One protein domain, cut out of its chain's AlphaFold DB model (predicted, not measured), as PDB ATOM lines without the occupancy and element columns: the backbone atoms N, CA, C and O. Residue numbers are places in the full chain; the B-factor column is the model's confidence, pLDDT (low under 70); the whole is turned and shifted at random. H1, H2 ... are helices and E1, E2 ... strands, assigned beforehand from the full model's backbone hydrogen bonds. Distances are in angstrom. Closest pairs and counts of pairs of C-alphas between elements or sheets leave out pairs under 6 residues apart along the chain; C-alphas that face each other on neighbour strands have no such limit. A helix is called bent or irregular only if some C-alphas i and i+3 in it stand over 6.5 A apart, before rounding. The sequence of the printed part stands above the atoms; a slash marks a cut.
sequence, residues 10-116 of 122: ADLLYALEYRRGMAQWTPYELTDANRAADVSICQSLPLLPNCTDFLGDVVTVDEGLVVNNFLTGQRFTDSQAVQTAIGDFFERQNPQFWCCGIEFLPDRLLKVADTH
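AT A GLANCE: This is residues 10 to 116 of the 122 residues of an uncharacterized protein of Ancylostoma ceylanicum (UniProt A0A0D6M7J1). Look for a flat, open loop of helices: H2 leads through H3 and H4 to H5 at the far end, and H6 and H7 come back until H7 crosses H2. Before it comes a small head, the hairpin of strands E1 and E2 with H1 near it. The printed part has 107 residues with seven named helices and two named strands, in the order H1 E1 E2 H2 H3 H4 H5 H6 H7; it is mostly helix, and its sheet, E1 - E2, is antiparallel. It is loose, with a radius of gyration of the C-alphas of 17.2 A and spans of 48 by 41 by 22 A.

HOW THE PARTS SIT: Start at H1, residues 10 to 15, whose closest C-alpha to E1, residues 18 to 21, is that of Leu 13, 7.5 A from that of Arg 19. E1 and E2, residues 24 to 27, form an antiparallel hairpin; find N 19 and O 26 2.8 A apart, within hydrogen-bond range. H2, residues 32 to 47, touches H7, residues 105 to 114, opposite ways at a steep tilt of 48 degrees; the closest C-alphas, of Val 39 and Ala 113, are 5.1 A apart. H3, residues 51 to 57, and H6, residues 95 to 103, only just touch, with 3 pairs of C-alphas within 8 A, the closest those of Gly 56 and Ile 102 at 6.6 A. H4, residues 63 to 71, and H5, residues 79 to 92, are close but not clearly touching: the closest C-alphas, of Val 67 and Ile 86, are 7.0 A apart. Among the pairs apart are H2 and H4, and H5 and H7. Every O i to N i+4 pair is within hydrogen-bond range in H1, H3, H4, H5 and H7, against 10 of 12 in H2 and 4 of 5 in H6.

IN THESE COORDINATES: Find C-alpha 10 at (34.088, 5.622, 35.216), where H1 begins. From C-alpha 32 at (15.362, 9.816, 20.156), H2 runs 23.2 A; it is irregular, but only just, with C-alphas 43 and 46 6.50 A apart. H5 measures 19.9 A, and H7 runs 14.3 A to C-alpha 114 at (15.235, 23.200, 12.651).

THE WHOLE: The C-alphas farthest apart, of Pro 49 and Thr 77, are 50.2 A apart. The printed part has no cut and no long link; residues 91 to 97, of which 95 to 97 belong to H6, stand free. The mean pLDDT of the printed part is 74.8, and 27 residues are under 70: 21 to 23, 28 to 30, 49 to 66 and 100 to 102.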
ATOM      1  N   ALA A  10      33.755   4.709  36.304       76.19
ATOM      2  CA  ALA A  10      34.088   5.622  35.216       76.19
ATOM      3  C   ALA A  10      34.598   4.881  33.968       76.19
ATOM      4  O   ALA A  10      34.123   5.168  32.875       76.19
ATOM      5  N   ASP A  11      35.495   3.904  34.117       78.81
ATOM      6  CA  ASP A  11      36.023   3.114  32.991       78.81
ATOM      7  C   ASP A  11      34.915   2.327  32.279       78.81
ATOM      8  O   ASP A  11      34.886   2.252  31.051       78.81
ATOM      9  N   LEU A  12      33.967   1.783  33.050       81.94
ATOM     10  CA  LEU A  12      32.794   1.097  32.504       81.94
ATOM     11  C   LEU A  12      31.862   2.063  31.771       81.94
ATOM     12  O   LEU A  12      31.386   1.743  30.687       81.94
ATOM     13  N   LEU A  13      31.622   3.249  32.329       80.75
ATOM     14  CA  LEU A  13      30.793   4.271  31.689       80.75
ATOM     15  C   LEU A  13      31.436   4.784  30.398       80.75
ATOM     16  O   LEU A  13      30.744   4.903  29.393       80.75
ATOM     17  N   TYR A  14      32.753   4.984  30.368       78.62
ATOM     18  CA  TYR A  14      33.457   5.321  29.130       78.62
ATOM     19  C   TYR A  14      33.367   4.214  28.075       78.62
ATOM     20  O   TYR A  14      33.182   4.525  26.900       78.62
ATOM     21  N   ALA A  15      33.469   2.944  28.477       81.56
ATOM     22  CA  ALA A  15      33.311   1.803  27.573       81.56
ATOM     23  C   ALA A  15      31.882   1.675  27.015       81.56
ATOM     24  O   ALA A  15      31.700   1.156  25.919       81.56
ATOM     25  N   LEU A  16      30.886   2.172  27.753       78.25
ATOM     26  CA  LEU A  16      29.491   2.297  27.316       78.25
ATOM     27  C   LEU A  16      29.217   3.603  26.556       78.25
ATOM     28  O   LEU A  16      28.062   3.973  26.378       78.25
ATOM     29  N   GLU A  17      30.268   4.321  26.155       78.69
ATOM     30  CA  GLU A  17      30.180   5.604  25.457       78.69
ATOM     31  C   GLU A  17      29.441   6.688  26.252       78.69
ATOM     32  O   GLU A  17      28.904   7.630  25.691       78.69
ATOM     33  N   TYR A  18      29.439   6.631  27.581       75.94
ATOM     34  CA  TYR A  18      29.018   7.770  28.390       75.94
ATOM     35  C   TYR A  18      30.167   8.771  28.516       75.94
ATOM     36  O   TYR A  18      31.353   8.430  28.600       75.94
ATOM     37  N   ARG A  19      29.805  10.049  28.555       76.88
ATOM     38  CA  ARG A  19      30.708  11.162  28.834       76.88
ATOM     39  C   ARG A  19      30.276  11.842  30.120       76.88
ATOM     40  O   ARG A  19      29.096  11.892  30.457       76.88
ATOM     41  N   ARG A  20      31.253  12.366  30.854       73.81
ATOM     42  CA  ARG A  20      30.994  13.165  32.047       73.81
ATOM     43  C   ARG A  20      30.943  14.636  31.648       73.81
ATOM     44  O   ARG A  20      31.941  15.156  31.157       73.81
ATOM     45  N   GLY A  21      29.810  15.285  31.883       66.44
ATOM     46  CA  GLY A  21      29.592  16.713  31.640       66.44
ATOM     47  C   GLY A  21      28.762  17.312  32.774       66.44
ATOM     48  O   GLY A  21      27.863  16.652  33.281       66.44
ATOM     49  N   MET A  22      29.102  18.522  33.234       57.12
ATOM     50  CA  MET A  22      28.401  19.218  34.334       57.12
ATOM     51  C   MET A  22      28.139  18.336  35.574       57.12
ATOM     52  O   MET A  22      27.050  18.315  36.136       57.12
ATOM     53  N   ALA A  23      29.144  17.554  35.983       67.12
ATOM     54  CA  ALA A  23      29.064  16.575  37.075       67.12
ATOM     55  C   ALA A  23      28.054  15.415  36.891       67.12
ATOM     56  O   ALA A  23      27.984  14.550  37.767       67.12
ATOM     57  N   GLN A  24      27.373  15.320  35.747       73.12
ATOM     58  CA  GLN A  24      26.477  14.230  35.364       73.12
ATOM     59  C   GLN A  24      27.119  13.329  34.294       73.12
ATOM     60  O   GLN A  24      28.046  13.725  33.585       73.12
ATOM     61  N   TRP A  25      26.660  12.081  34.206       73.06
ATOM     62  CA  TRP A  25      27.011  11.166  33.120       73.06
ATOM     63  C   TRP A  25      25.909  11.181  32.069       73.06
ATOM     64  O   TRP A  25      24.767  10.834  32.373       73.06
ATOM     65  N   THR A  26      26.267  11.542  30.844       71.00
ATOM     66  CA  THR A  26      25.347  11.626  29.707       71.00
ATOM     67  C   THR A  26      25.813  10.650  28.627       71.00
ATOM     68  O   THR A  26      27.022  10.564  28.386       71.00
ATOM     69  N   PRO A  27      24.906   9.885  27.996       70.00
ATOM     70  CA  PRO A  27      25.251   9.080  26.826       70.00
ATOM     71  C   PRO A  27      25.871   9.961  25.730       70.00
ATOM     72  O   PRO A  27      25.431  11.095  25.546       70.00
ATOM     73  N   TYR A  28      26.884   9.466  25.017       66.44
ATOM     74  CA  TYR A  28      27.507  10.197  23.905       66.44
ATOM     75  C   TYR A  28      26.530  10.410  22.747       66.44
ATOM     76  O   TYR A  28      26.479  11.500  22.182       66.44
ATOM     77  N   GLU A  29      25.719   9.399  22.433       69.31
ATOM     78  CA  GLU A  29      24.602   9.541  21.506       69.31
ATOM     79  C   GLU A  29      23.313   9.863  22.264       69.31
ATOM     80  O   GLU A  29      22.888   9.132  23.163       69.31
ATOM     81  N   LEU A  30      22.658  10.958  21.881       69.44
ATOM     82  CA  LEU A  30      21.319  11.265  22.369       69.44
ATOM     83  C   LEU A  30      20.340  10.197  21.866       69.44
ATOM     84  O   LEU A  30      20.323   9.853  20.684       69.44
ATOM     85  N   THR A  31      19.496   9.692  22.765       79.31
ATOM     86  CA  THR A  31      18.355   8.860  22.368       79.31
ATOM     87  C   THR A  31      17.326   9.713  21.625       79.31
ATOM     88  O   THR A  31      17.271  10.929  21.817       79.31
ATOM     89  N   ASP A  32      16.450   9.091  20.835       77.94
ATOM     90  CA  ASP A  32      15.362   9.816  20.156       77.94
ATOM     91  C   ASP A  32      14.439  10.542  21.142       77.94
ATOM     92  O   ASP A  32      13.951  11.631  20.855       77.94
ATOM     93  N   ALA A  33      14.245   9.974  22.337       78.25
ATOM     94  CA  ALA A  33      13.488  10.613  23.407       78.25
ATOM     95  C   ALA A  33      14.196  11.867  23.945       78.25
ATOM     96  O   ALA A  33      13.536  12.878  24.177       78.25
ATOM     97  N   ASN A  34      15.523  11.821  24.107       74.38
ATOM     98  CA  ASN A  34      16.306  12.982  24.530       74.38
ATOM     99  C   ASN A  34      16.286  14.074  23.452       74.38
ATOM    100  O   ASN A  34      15.974  15.213  23.770       74.38
ATOM    101  N   ARG A  35      16.504  13.718  22.174       77.75
ATOM    102  CA  ARG A  35      16.388  14.665  21.047       77.75
ATOM    103  C   ARG A  35      15.009  15.317  20.995       77.75
ATOM    104  O   ARG A  35      14.905  16.533  20.881       77.75
ATOM    105  N   ALA A  36      13.943  14.526  21.116       79.81
ATOM    106  CA  ALA A  36      12.579  15.048  21.104       79.81
ATOM    107  C   ALA A  36      12.298  15.980  22.295       79.81
ATOM    108  O   ALA A  36      11.629  17.001  22.126       79.81
ATOM    109  N   ALA A  37      12.819  15.655  23.482       80.12
ATOM    110  CA  ALA A  37      12.723  16.522  24.652       80.12
ATOM    111  C   ALA A  37      13.482  17.840  24.434       80.12
ATOM    112  O   ALA A  37      12.907  18.904  24.660       80.12
ATOM    113  N   ASP A  38      14.713  17.781  23.921       78.12
ATOM    114  CA  ASP A  38      15.532  18.959  23.624       78.12
ATOM    115  C   ASP A  38      14.854  19.862  22.586       78.12
ATOM    116  O   ASP A  38      14.741  21.069  22.803       78.12
ATOM    117  N   VAL A  39      14.314  19.288  21.504       79.19
ATOM    118  CA  VAL A  39      13.540  20.025  20.490       79.19
ATOM    119  C   VAL A  39      12.309  20.680  21.112       79.19
ATOM    120  O   VAL A  39      12.076  21.870  20.897       79.19
ATOM    121  N   SER A  40      11.539  19.946  21.920       82.81
ATOM    122  CA  SER A  40      10.348  20.487  22.584       82.81
ATOM    123  C   SER A  40      10.695  21.643  23.524       82.81
ATOM    124  O   SER A  40       9.981  22.647  23.559       82.81
ATOM    125  N   ILE A  41      11.783  21.516  24.287       79.38
ATOM    126  CA  ILE A  41      12.262  22.560  25.195       79.38
ATOM    127  C   ILE A  41      12.703  23.779  24.379       79.38
ATOM    128  O   ILE A  41      12.200  24.876  24.628       79.38
ATOM    129  N   CYS A  42      13.546  23.592  23.359       76.06
ATOM    130  CA  CYS A  42      14.061  24.673  22.514       76.06
ATOM    131  C   CYS A  42      12.963  25.409  21.733       76.06
ATOM    132  O   CYS A  42      13.077  26.611  21.532       76.06
ATOM    133  N   GLN A  43      11.882  24.729  21.338       77.44
ATOM    134  CA  GLN A  43      10.714  25.361  20.712       77.44
ATOM    135  C   GLN A  43       9.871  26.153  21.716       77.44
ATOM    136  O   GLN A  43       9.338  27.210  21.389       77.44
ATOM    137  N   SER A  44       9.731  25.641  22.940       79.88
ATOM    138  CA  SER A  44       8.908  26.277  23.974       79.88
ATOM    139  C   SER A  44       9.578  27.490  24.622       79.88
ATOM    140  O   SER A  44       8.887  28.443  24.975       79.88
ATOM    141  N   LEU A  45      10.909  27.471  24.752       75.38
ATOM    142  CA  LEU A  45      11.680  28.500  25.449       75.38
ATOM    143  C   LEU A  45      11.457  29.900  24.849       75.38
ATOM    144  O   LEU A  45      11.020  30.764  25.606       75.38
ATOM    145  N   PRO A  46      11.635  30.142  23.531       72.75
ATOM    146  CA  PRO A  46      11.388  31.445  22.901       72.75
ATOM    147  C   PRO A  46       9.950  31.957  23.043       72.75
ATOM    148  O   PRO A  46       9.709  33.156  22.931       72.75
ATOM    149  N   LEU A  47       8.992  31.054  23.272       78.50
ATOM    150  CA  LEU A  47       7.572  31.380  23.423       78.50
ATOM    151  C   LEU A  47       7.204  31.776  24.860       78.50
ATOM    152  O   LEU A  47       6.071  32.203  25.100       78.50
ATOM    153  N   LEU A  48       8.122  31.634  25.821       75.44
ATOM    154  CA  LEU A  48       7.882  32.064  27.192       75.44
ATOM    155  C   LEU A  48       7.748  33.596  27.257       75.44
ATOM    156  O   LEU A  48       8.518  34.321  26.621       75.44
ATOM    157  N   PRO A  49       6.796  34.123  28.044       66.50
ATOM    158  CA  PRO A  49       6.703  35.558  28.264       66.50
ATOM    159  C   PRO A  49       8.015  36.076  28.874       66.50
ATOM    160  O   PRO A  49       8.538  35.484  29.816       66.50
ATOM    161  N   ASN A  50       8.533  37.181  28.330       61.31
ATOM    162  CA  ASN A  50       9.822  37.792  28.693       61.31
ATOM    163  C   ASN A  50      11.056  36.914  28.402       61.31
ATOM    164  O   ASN A  50      12.103  37.111  29.013       61.31
ATOM    165  N   CYS A  51      10.968  35.953  27.471       62.22
ATOM    166  CA  CYS A  51      12.096  35.082  27.124       62.22
ATOM    167  C   CYS A  51      13.345  35.853  26.669       62.22
ATOM    168  O   CYS A  51      14.456  35.459  26.998       62.22
ATOM    169  N   THR A  52      13.194  36.977  25.968       57.03
ATOM    170  CA  THR A  52      14.334  37.809  25.548       57.03
ATOM    171  C   THR A  52      15.064  38.446  26.727       57.03
ATOM    172  O   THR A  52      16.288  38.524  26.704       57.03
ATOM    173  N   ASP A  53      14.328  38.839  27.770       59.50
ATOM    174  CA  ASP A  53      14.902  39.415  28.988       59.50
ATOM    175  C   ASP A  53      15.553  38.302  29.822       59.50
ATOM    176  O   ASP A  53      16.701  38.416  30.235       59.50
ATOM    177  N   PHE A  54      14.862  37.163  29.961       58.25
ATOM    178  CA  PHE A  54      15.380  35.981  30.646       58.25
ATOM    179  C   PHE A  54      16.651  35.430  29.990       58.25
ATOM    180  O   PHE A  54      17.618  35.165  30.690       58.25
ATOM    181  N   LEU A  55      16.683  35.259  28.664       55.94
ATOM    182  CA  LEU A  55      17.866  34.758  27.957       55.94
ATOM    183  C   LEU A  55      19.009  35.782  27.948       55.94
ATOM    184  O   LEU A  55      20.164  35.371  27.973       55.94
ATOM    185  N   GLY A  56      18.699  37.084  27.965       51.09
ATOM    186  CA  GLY A  56      19.688  38.143  28.188       51.09
ATOM    187  C   GLY A  56      20.322  38.087  29.585       51.09
ATOM    188  O   GLY A  56      21.505  38.391  29.731       51.09
ATOM    189  N   ASP A  57      19.561  37.626  30.582       48.12
ATOM    190  CA  ASP A  57      20.019  37.395  31.958       48.12
ATOM    191  C   ASP A  57      20.664  36.006  32.164       48.12
ATOM    192  O   ASP A  57      21.350  35.761  33.163       48.12
ATOM    193  N   VAL A  58      20.470  35.073  31.225       52.69
ATOM    194  CA  VAL A  58      21.080  33.739  31.252       52.69
ATOM    195  C   VAL A  58      22.536  33.845  30.801       52.69
ATOM    196  O   VAL A  58      22.873  33.828  29.616       52.69
ATOM    197  N   VAL A  59      23.441  33.872  31.777       48.16
ATOM    198  CA  VAL A  59      24.880  33.706  31.548       48.16
ATOM    199  C   VAL A  59      25.163  32.232  31.229       48.16
ATOM    200  O   VAL A  59      25.520  31.444  32.102       48.16
ATOM    201  N   THR A  60      24.981  31.830  29.969       55.72
ATOM    202  CA  THR A  60      25.475  30.535  29.470       55.72
ATOM    203  C   THR A  60      26.875  30.713  28.908       55.72
ATOM    204  O   THR A  60      27.087  30.844  27.707       55.72
ATOM    205  N   VAL A  61      27.869  30.710  29.791       52.44
ATOM    206  CA  VAL A  61      29.244  30.477  29.355       52.44
ATOM    207  C   VAL A  61      29.525  29.007  29.609       52.44
ATOM    208  O   VAL A  61      29.899  28.620  30.712       52.44
ATOM    209  N   ASP A  62      29.332  28.159  28.595       62.91
ATOM    210  CA  ASP A  62      30.054  26.889  28.604       62.91
ATOM    211  C   ASP A  62      31.501  27.200  28.218       62.91
ATOM    212  O   ASP A  62      31.913  27.097  27.058       62.91
ATOM    213  N   GLU A  63      32.258  27.675  29.211       60.62
ATOM    214  CA  GLU A  63      33.686  27.981  29.106       60.62
ATOM    215  C   GLU A  63      34.440  26.804  28.467       60.62
ATOM    216  O   GLU A  63      35.384  27.011  27.708       60.62
ATOM    217  N   GLY A  64      33.956  25.572  28.681       61.47
ATOM    218  CA  GLY A  64      34.484  24.356  28.077       61.47
ATOM    219  C   GLY A  64      34.385  24.322  26.551       61.47
ATOM    220  O   GLY A  64      35.358  23.947  25.900       61.47
ATOM    221  N   LEU A  65      33.266  24.746  25.953       61.97
ATOM    222  CA  LEU A  65      33.103  24.769  24.492       61.97
ATOM    223  C   LEU A  65      33.939  25.868  23.837       61.97
ATOM    224  O   LEU A  65      34.555  25.642  22.794       61.97
ATOM    225  N   VAL A  66      33.998  27.044  24.461       68.62
ATOM    226  CA  VAL A  66      34.791  28.175  23.960       68.62
ATOM    227  C   VAL A  66      36.286  27.841  24.003       68.62
ATOM    228  O   VAL A  66      36.996  28.037  23.014       68.62
ATOM    229  N   VAL A  67      36.750  27.261  25.112       72.12
ATOM    230  CA  VAL A  67      38.136  26.804  25.262       72.12
ATOM    231  C   VAL A  67      38.436  25.648  24.311       72.12
ATOM    232  O   VAL A  67      39.475  25.664  23.661       72.12
ATOM    233  N   ASN A  68      37.539  24.672  24.154       70.06
ATOM    234  CA  ASN A  68      37.762  23.556  23.229       70.06
ATOM    235  C   ASN A  68      37.897  24.037  21.773       70.06
ATOM    236  O   ASN A  68      38.823  23.631  21.071       70.06
ATOM    237  N   ASN A  69      37.048  24.973  21.338       74.94
ATOM    238  CA  ASN A  69      37.171  25.593  20.017       74.94
ATOM    239  C   ASN A  69      38.506  26.324  19.847       74.94
ATOM    240  O   ASN A  69      39.155  26.171  18.816       74.94
ATOM    241  N   PHE A  70      38.945  27.075  20.861       79.81
ATOM    242  CA  PHE A  70      40.249  27.731  20.835       79.81
ATOM    243  C   PHE A  70      41.392  26.714  20.725       79.81
ATOM    244  O   PHE A  70      42.280  26.878  19.891       79.81
ATOM    245  N   LEU A  71      41.368  25.649  21.529       81.12
ATOM    246  CA  LEU A  71      42.427  24.638  21.572       81.12
ATOM    247  C   LEU A  71      42.429  23.706  20.349       81.12
ATOM    248  O   LEU A  71      43.439  23.050  20.080       81.12
ATOM    249  N   THR A  72      41.331  23.640  19.594       81.12
ATOM    250  CA  THR A  72      41.209  22.766  18.422       81.12
ATOM    251  C   THR A  72      42.266  23.114  17.371       81.12
ATOM    252  O   THR A  72      42.385  24.245  16.913       81.12
ATOM    253  N   GLY A  73      43.059  22.114  16.975       79.50
ATOM    254  CA  GLY A  73      44.133  22.272  15.987       79.50
ATOM    255  C   GLY A  73      45.444  22.843  16.541       79.50
ATOM    256  O   GLY A  73      46.449  22.836  15.826       79.50
ATOM    257  N   GLN A  74      45.478  23.271  17.806       86.62
ATOM    258  CA  GLN A  74      46.713  23.682  18.468       86.62
ATOM    259  C   GLN A  74      47.495  22.466  18.983       86.62
ATOM    260  O   GLN A  74      46.929  21.437  19.356       86.62
ATOM    261  N   ARG A  75      48.827  22.572  18.995       88.44
ATOM    262  CA  ARG A  75      49.720  21.558  19.568       88.44
ATOM    263  C   ARG A  75      50.494  22.174  20.718       88.44
ATOM    264  O   ARG A  75      51.184  23.169  20.526       88.44
ATOM    265  N   PHE A  76      50.423  21.530  21.874       88.00
ATOM    266  CA  PHE A  76      51.130  21.949  23.076       88.00
ATOM    267  C   PHE A  76      52.152  20.887  23.469       88.00
ATOM    268  O   PHE A  76      51.917  19.690  23.291       88.00
ATOM    269  N   THR A  77      53.301  21.329  23.970       86.19
ATOM    270  CA  THR A  77      54.405  20.455  24.389       86.19
ATOM    271  C   THR A  77      54.195  19.873  25.781       86.19
ATOM    272  O   THR A  77      54.692  18.787  26.072       86.19
ATOM    273  N   ASP A  78      53.452  20.582  26.629       89.19
ATOM    274  CA  ASP A  78      53.230  20.248  28.029       89.19
ATOM    275  C   ASP A  78      51.966  20.940  28.572       89.19
ATOM    276  O   ASP A  78      51.368  21.808  27.930       89.19
ATOM    277  N   SER A  79      51.549  20.538  29.774       83.88
ATOM    278  CA  SER A  79      50.352  21.065  30.433       83.88
ATOM    279  C   SER A  79      50.482  22.523  30.879       83.88
ATOM    280  O   SER A  79      49.463  23.193  31.020       83.88
ATOM    281  N   GLN A  80      51.702  23.020  31.113       86.81
ATOM    282  CA  GLN A  80      51.918  24.406  31.529       86.81
ATOM    283  C   GLN A  80      51.668  25.353  30.351       86.81
ATOM    284  O   GLN A  80      50.971  26.350  30.511       86.81
ATOM    285  N   ALA A  81      52.124  24.985  29.151       83.00
ATOM    286  CA  ALA A  81      51.826  25.704  27.917       83.00
ATOM    287  C   ALA A  81      50.314  25.777  27.639       83.00
ATOM    288  O   ALA A  81      49.818  26.827  27.235       83.00
ATOM    289  N   VAL A  82      49.568  24.697  27.911       84.81
ATOM    290  CA  VAL A  82      48.096  24.693  27.805       84.81
ATOM    291  C   VAL A  82      47.474  25.660  28.816       84.81
ATOM    292  O   VAL A  82      46.622  26.459  28.446       84.81
ATOM    293  N   GLN A  83      47.900  25.616  30.083       83.00
ATOM    294  CA  GLN A  83      47.367  26.497  31.129       83.00
ATOM    295  C   GLN A  83      47.617  27.976  30.824       83.00
ATOM    296  O   GLN A  83      46.697  28.781  30.954       83.00
ATOM    297  N   THR A  84      48.823  28.325  30.374       88.50
ATOM    298  CA  THR A  84      49.149  29.694  29.955       88.50
ATOM    299  C   THR A  84      48.308  30.118  28.757       88.50
ATOM    300  O   THR A  84      47.693  31.174  28.805       88.50
ATOM    301  N   ALA A  85      48.188  29.276  27.725       86.12
ATOM    302  CA  ALA A  85      47.389  29.606  26.545       86.12
ATOM    303  C   ALA A  85      45.901  29.815  26.871       86.12
ATOM    304  O   ALA A  85      45.267  30.696  26.296       86.12
ATOM    305  N   ILE A  86      45.346  29.024  27.795       84.88
ATOM    306  CA  ILE A  86      43.974  29.210  28.283       84.88
ATOM    307  C   ILE A  86      43.858  30.527  29.065       84.88
ATOM    308  O   ILE A  86      42.925  31.287  28.819       84.88
ATOM    309  N   GLY A  87      44.798  30.819  29.969       84.38
ATOM    310  CA  GLY A  87      44.818  32.077  30.726       84.38
ATOM    311  C   GLY A  87      44.861  33.301  29.809       84.38
ATOM    312  O   GLY A  87      43.967  34.146  29.865       84.38
ATOM    313  N   ASP A  88      45.822  33.325  28.885       88.44
ATOM    314  CA  ASP A  88      45.985  34.390  27.891       88.44
ATOM    315  C   ASP A  88      44.738  34.537  27.005       88.44
ATOM    316  O   ASP A  88      44.353  35.647  26.628       88.44
ATOM    317  N   PHE A  89      44.092  33.419  26.655       87.38
ATOM    318  CA  PHE A  89      42.859  33.429  25.878       87.38
ATOM    319  C   PHE A  89      41.756  34.205  26.600       87.38
ATOM    320  O   PHE A  89      41.162  35.086  25.978       87.38
ATOM    321  N   PHE A  90      41.504  33.917  27.881       84.50
ATOM    322  CA  PHE A  90      40.470  34.604  28.660       84.50
ATOM    323  C   PHE A  90      40.807  36.078  28.901       84.50
ATOM    324  O   PHE A  90      39.934  36.925  28.725       84.50
ATOM    325  N   GLU A  91      42.062  36.400  29.227       86.88
ATOM    326  CA  GLU A  91      42.501  37.788  29.448       86.88
ATOM    327  C   GLU A  91      42.388  38.654  28.187       86.88
ATOM    328  O   GLU A  91      42.128  39.857  28.264       86.88
ATOM    329  N   ARG A  92      42.558  38.047  27.009       88.50
ATOM    330  CA  ARG A  92      42.459  38.744  25.723       88.50
ATOM    331  C   ARG A  92      41.018  38.987  25.269       88.50
ATOM    332  O   ARG A  92      40.807  39.866  24.427       88.50
ATOM    333  N   GLN A  93      40.037  38.226  25.764       86.25
ATOM    334  CA  GLN A  93      38.650  38.410  25.336       86.25
ATOM    335  C   GLN A  93      38.079  39.711  25.895       86.25
ATOM    336  O   GLN A  93      38.091  39.965  27.097       86.25
ATOM    337  N   ASN A  94      37.530  40.539  25.011       83.19
ATOM    338  CA  ASN A  94      36.811  41.734  25.432       83.19
ATOM    339  C   ASN A  94      35.386  41.369  25.913       83.19
ATOM    340  O   ASN A  94      34.870  40.314  25.546       83.19
ATOM    341  N   PRO A  95      34.704  42.238  26.682       79.00
ATOM    342  CA  PRO A  95      33.337  41.984  27.144       79.00
ATOM    343  C   PRO A  95      32.345  41.662  26.018       79.00
ATOM    344  O   PRO A  95      31.464  40.827  26.189       79.00
ATOM    345  N   GLN A  96      32.523  42.273  24.846       76.38
ATOM    346  CA  GLN A  96      31.636  42.087  23.704       76.38
ATOM    347  C   GLN A  96      31.740  40.685  23.089       76.38
ATOM    348  O   GLN A  96      30.744  40.176  22.592       76.38
ATOM    349  N   PHE A  97      32.898  40.025  23.185       76.81
ATOM    350  CA  PHE A  97      33.051  38.614  22.816       76.81
ATOM    351  C   PHE A  97      32.070  37.726  23.594       76.81
ATOM    352  O   PHE A  97      31.411  36.863  23.014       76.81
ATOM    353  N   TRP A  98      31.924  37.985  24.897       73.75
ATOM    354  CA  TRP A  98      30.989  37.266  25.761       73.75
ATOM    355  C   TRP A  98      29.538  37.678  25.496       73.75
ATOM    356  O   TRP A  98      28.669  36.810  25.424       73.75
ATOM    357  N   CYS A  99      29.279  38.973  25.267       70.44
ATOM    358  CA  CYS A  99      27.943  39.469  24.916       70.44
ATOM    359  C   CYS A  99      27.413  38.834  23.626       70.44
ATOM    360  O   CYS A  99      26.283  38.356  23.613       70.44
ATOM    361  N   CYS A 100      28.232  38.746  22.572       69.75
ATOM    362  CA  CYS A 100      27.819  38.123  21.315       69.75
ATOM    363  C   CYS A 100      27.386  36.662  21.520       69.75
ATOM    364  O   CYS A 100      26.396  36.229  20.942       69.75
ATOM    365  N   GLY A 101      28.079  35.902  22.376       65.69
ATOM    366  CA  GLY A 101      27.695  34.520  22.688       65.69
ATOM    367  C   GLY A 101      26.276  34.391  23.257       65.69
ATOM    368  O   GLY A 101      25.577  33.435  22.922       65.69
ATOM    369  N   ILE A 102      25.853  35.368  24.062       67.75
ATOM    370  CA  ILE A 102      24.516  35.443  24.669       67.75
ATOM    371  C   ILE A 102      23.486  35.930  23.639       67.75
ATOM    372  O   ILE A 102      22.409  35.350  23.522       67.75
ATOM    373  N   GLU A 103      23.832  36.937  22.833       70.81
ATOM    374  CA  GLU A 103      22.954  37.481  21.785       70.81
ATOM    375  C   GLU A 103      22.565  36.433  20.728       70.81
ATOM    376  O   GLU A 103      21.434  36.447  20.252       70.81
ATOM    377  N   PHE A 104      23.459  35.493  20.394       72.31
ATOM    378  CA  PHE A 104      23.183  34.416  19.429       72.31
ATOM    379  C   PHE A 104      22.465  33.197  20.034       72.31
ATOM    380  O   PHE A 104      22.174  32.232  19.319       72.31
ATOM    381  N   LEU A 105      22.183  33.191  21.342       74.44
ATOM    382  CA  LEU A 105      21.523  32.066  22.009       74.44
ATOM    383  C   LEU A 105      20.120  31.768  21.434       74.44
ATOM    384  O   LEU A 105      19.852  30.596  21.164       74.44
ATOM    385  N   PRO A 106      19.248  32.763  21.158       76.19
ATOM    386  CA  PRO A 106      17.950  32.515  20.526       76.19
ATOM    387  C   PRO A 106      18.075  31.858  19.145       76.19
ATOM    388  O   PRO A 106      17.364  30.896  18.855       76.19
ATOM    389  N   ASP A 107      19.026  32.310  18.324       77.50
ATOM    390  CA  ASP A 107      19.271  31.743  16.993       77.50
ATOM    391  C   ASP A 107      19.758  30.291  17.078       77.50
ATOM    392  O   ASP A 107      19.369  29.440  16.275       77.50
ATOM    393  N   ARG A 108      20.584  29.970  18.082       74.56
ATOM    394  CA  ARG A 108      21.027  28.592  18.339       74.56
ATOM    395  C   ARG A 108      19.873  27.694  18.770       74.56
ATOM    396  O   ARG A 108      19.787  26.575  18.274       74.56
ATOM    397  N   LEU A 109      18.984  28.174  19.641       77.94
ATOM    398  CA  LEU A 109      17.794  27.423  20.062       77.94
ATOM    399  C   LEU A 109      16.859  27.141  18.877       77.94
ATOM    400  O   LEU A 109      16.376  26.018  18.730       77.94
ATOM    401  N   LEU A 110      16.665  28.123  17.991       79.50
ATOM    402  CA  LEU A 110      15.916  27.933  16.745       79.50
ATOM    403  C   LEU A 110      16.585  26.891  15.842       79.50
ATOM    404  O   LEU A 110      15.925  25.978  15.352       79.50
ATOM    405  N   LYS A 111      17.911  26.952  15.700       78.69
ATOM    406  CA  LYS A 111      18.661  25.986  14.893       78.69
ATOM    407  C   LYS A 111      18.569  24.556  15.439       78.69
ATOM    408  O   LYS A 111      18.500  23.625  14.642       78.69
ATOM    409  N   VAL A 112      18.508  24.354  16.761       77.75
ATOM    410  CA  VAL A 112      18.235  23.027  17.364       77.75
ATOM    411  C   VAL A 112      16.863  22.505  16.925       77.75
ATOM    412  O   VAL A 112      16.730  21.331  16.581       77.75
ATOM    413  N   ALA A 113      15.848  23.373  16.890       79.06
ATOM    414  CA  ALA A 113      14.513  22.993  16.440       79.06
ATOM    415  C   ALA A 113      14.487  22.629  14.945       79.06
ATOM    416  O   ALA A 113      13.909  21.605  14.579       79.06
ATOM    417  N   ASP A 114      15.158  23.421  14.103       82.69
ATOM    418  CA  ASP A 114      15.235  23.200  12.651       82.69
ATOM    419  C   ASP A 114      16.044  21.951  12.277       82.69
ATOM    420  O   ASP A 114      15.788  21.316  11.256       82.69
ATOM    421  N   THR A 115      17.023  21.586  13.107       81.75
ATOM    422  CA  THR A 115      17.866  20.394  12.917       81.75
ATOM    423  C   THR A 115      17.315  19.157  13.620       81.75
ATOM    424  O   THR A 115      17.997  18.141  13.691       81.75
ATOM    425  N   HIS A 116      16.088  19.217  14.146       81.44
ATOM    426  CA  HIS A 116      15.463  18.108  14.873       81.44
ATOM    427  C   HIS A 116      16.320  17.558  16.033       81.44
ATOM    428  O   HIS A 116      16.233  16.378  16.376       81.44
TER     429      HIS A 116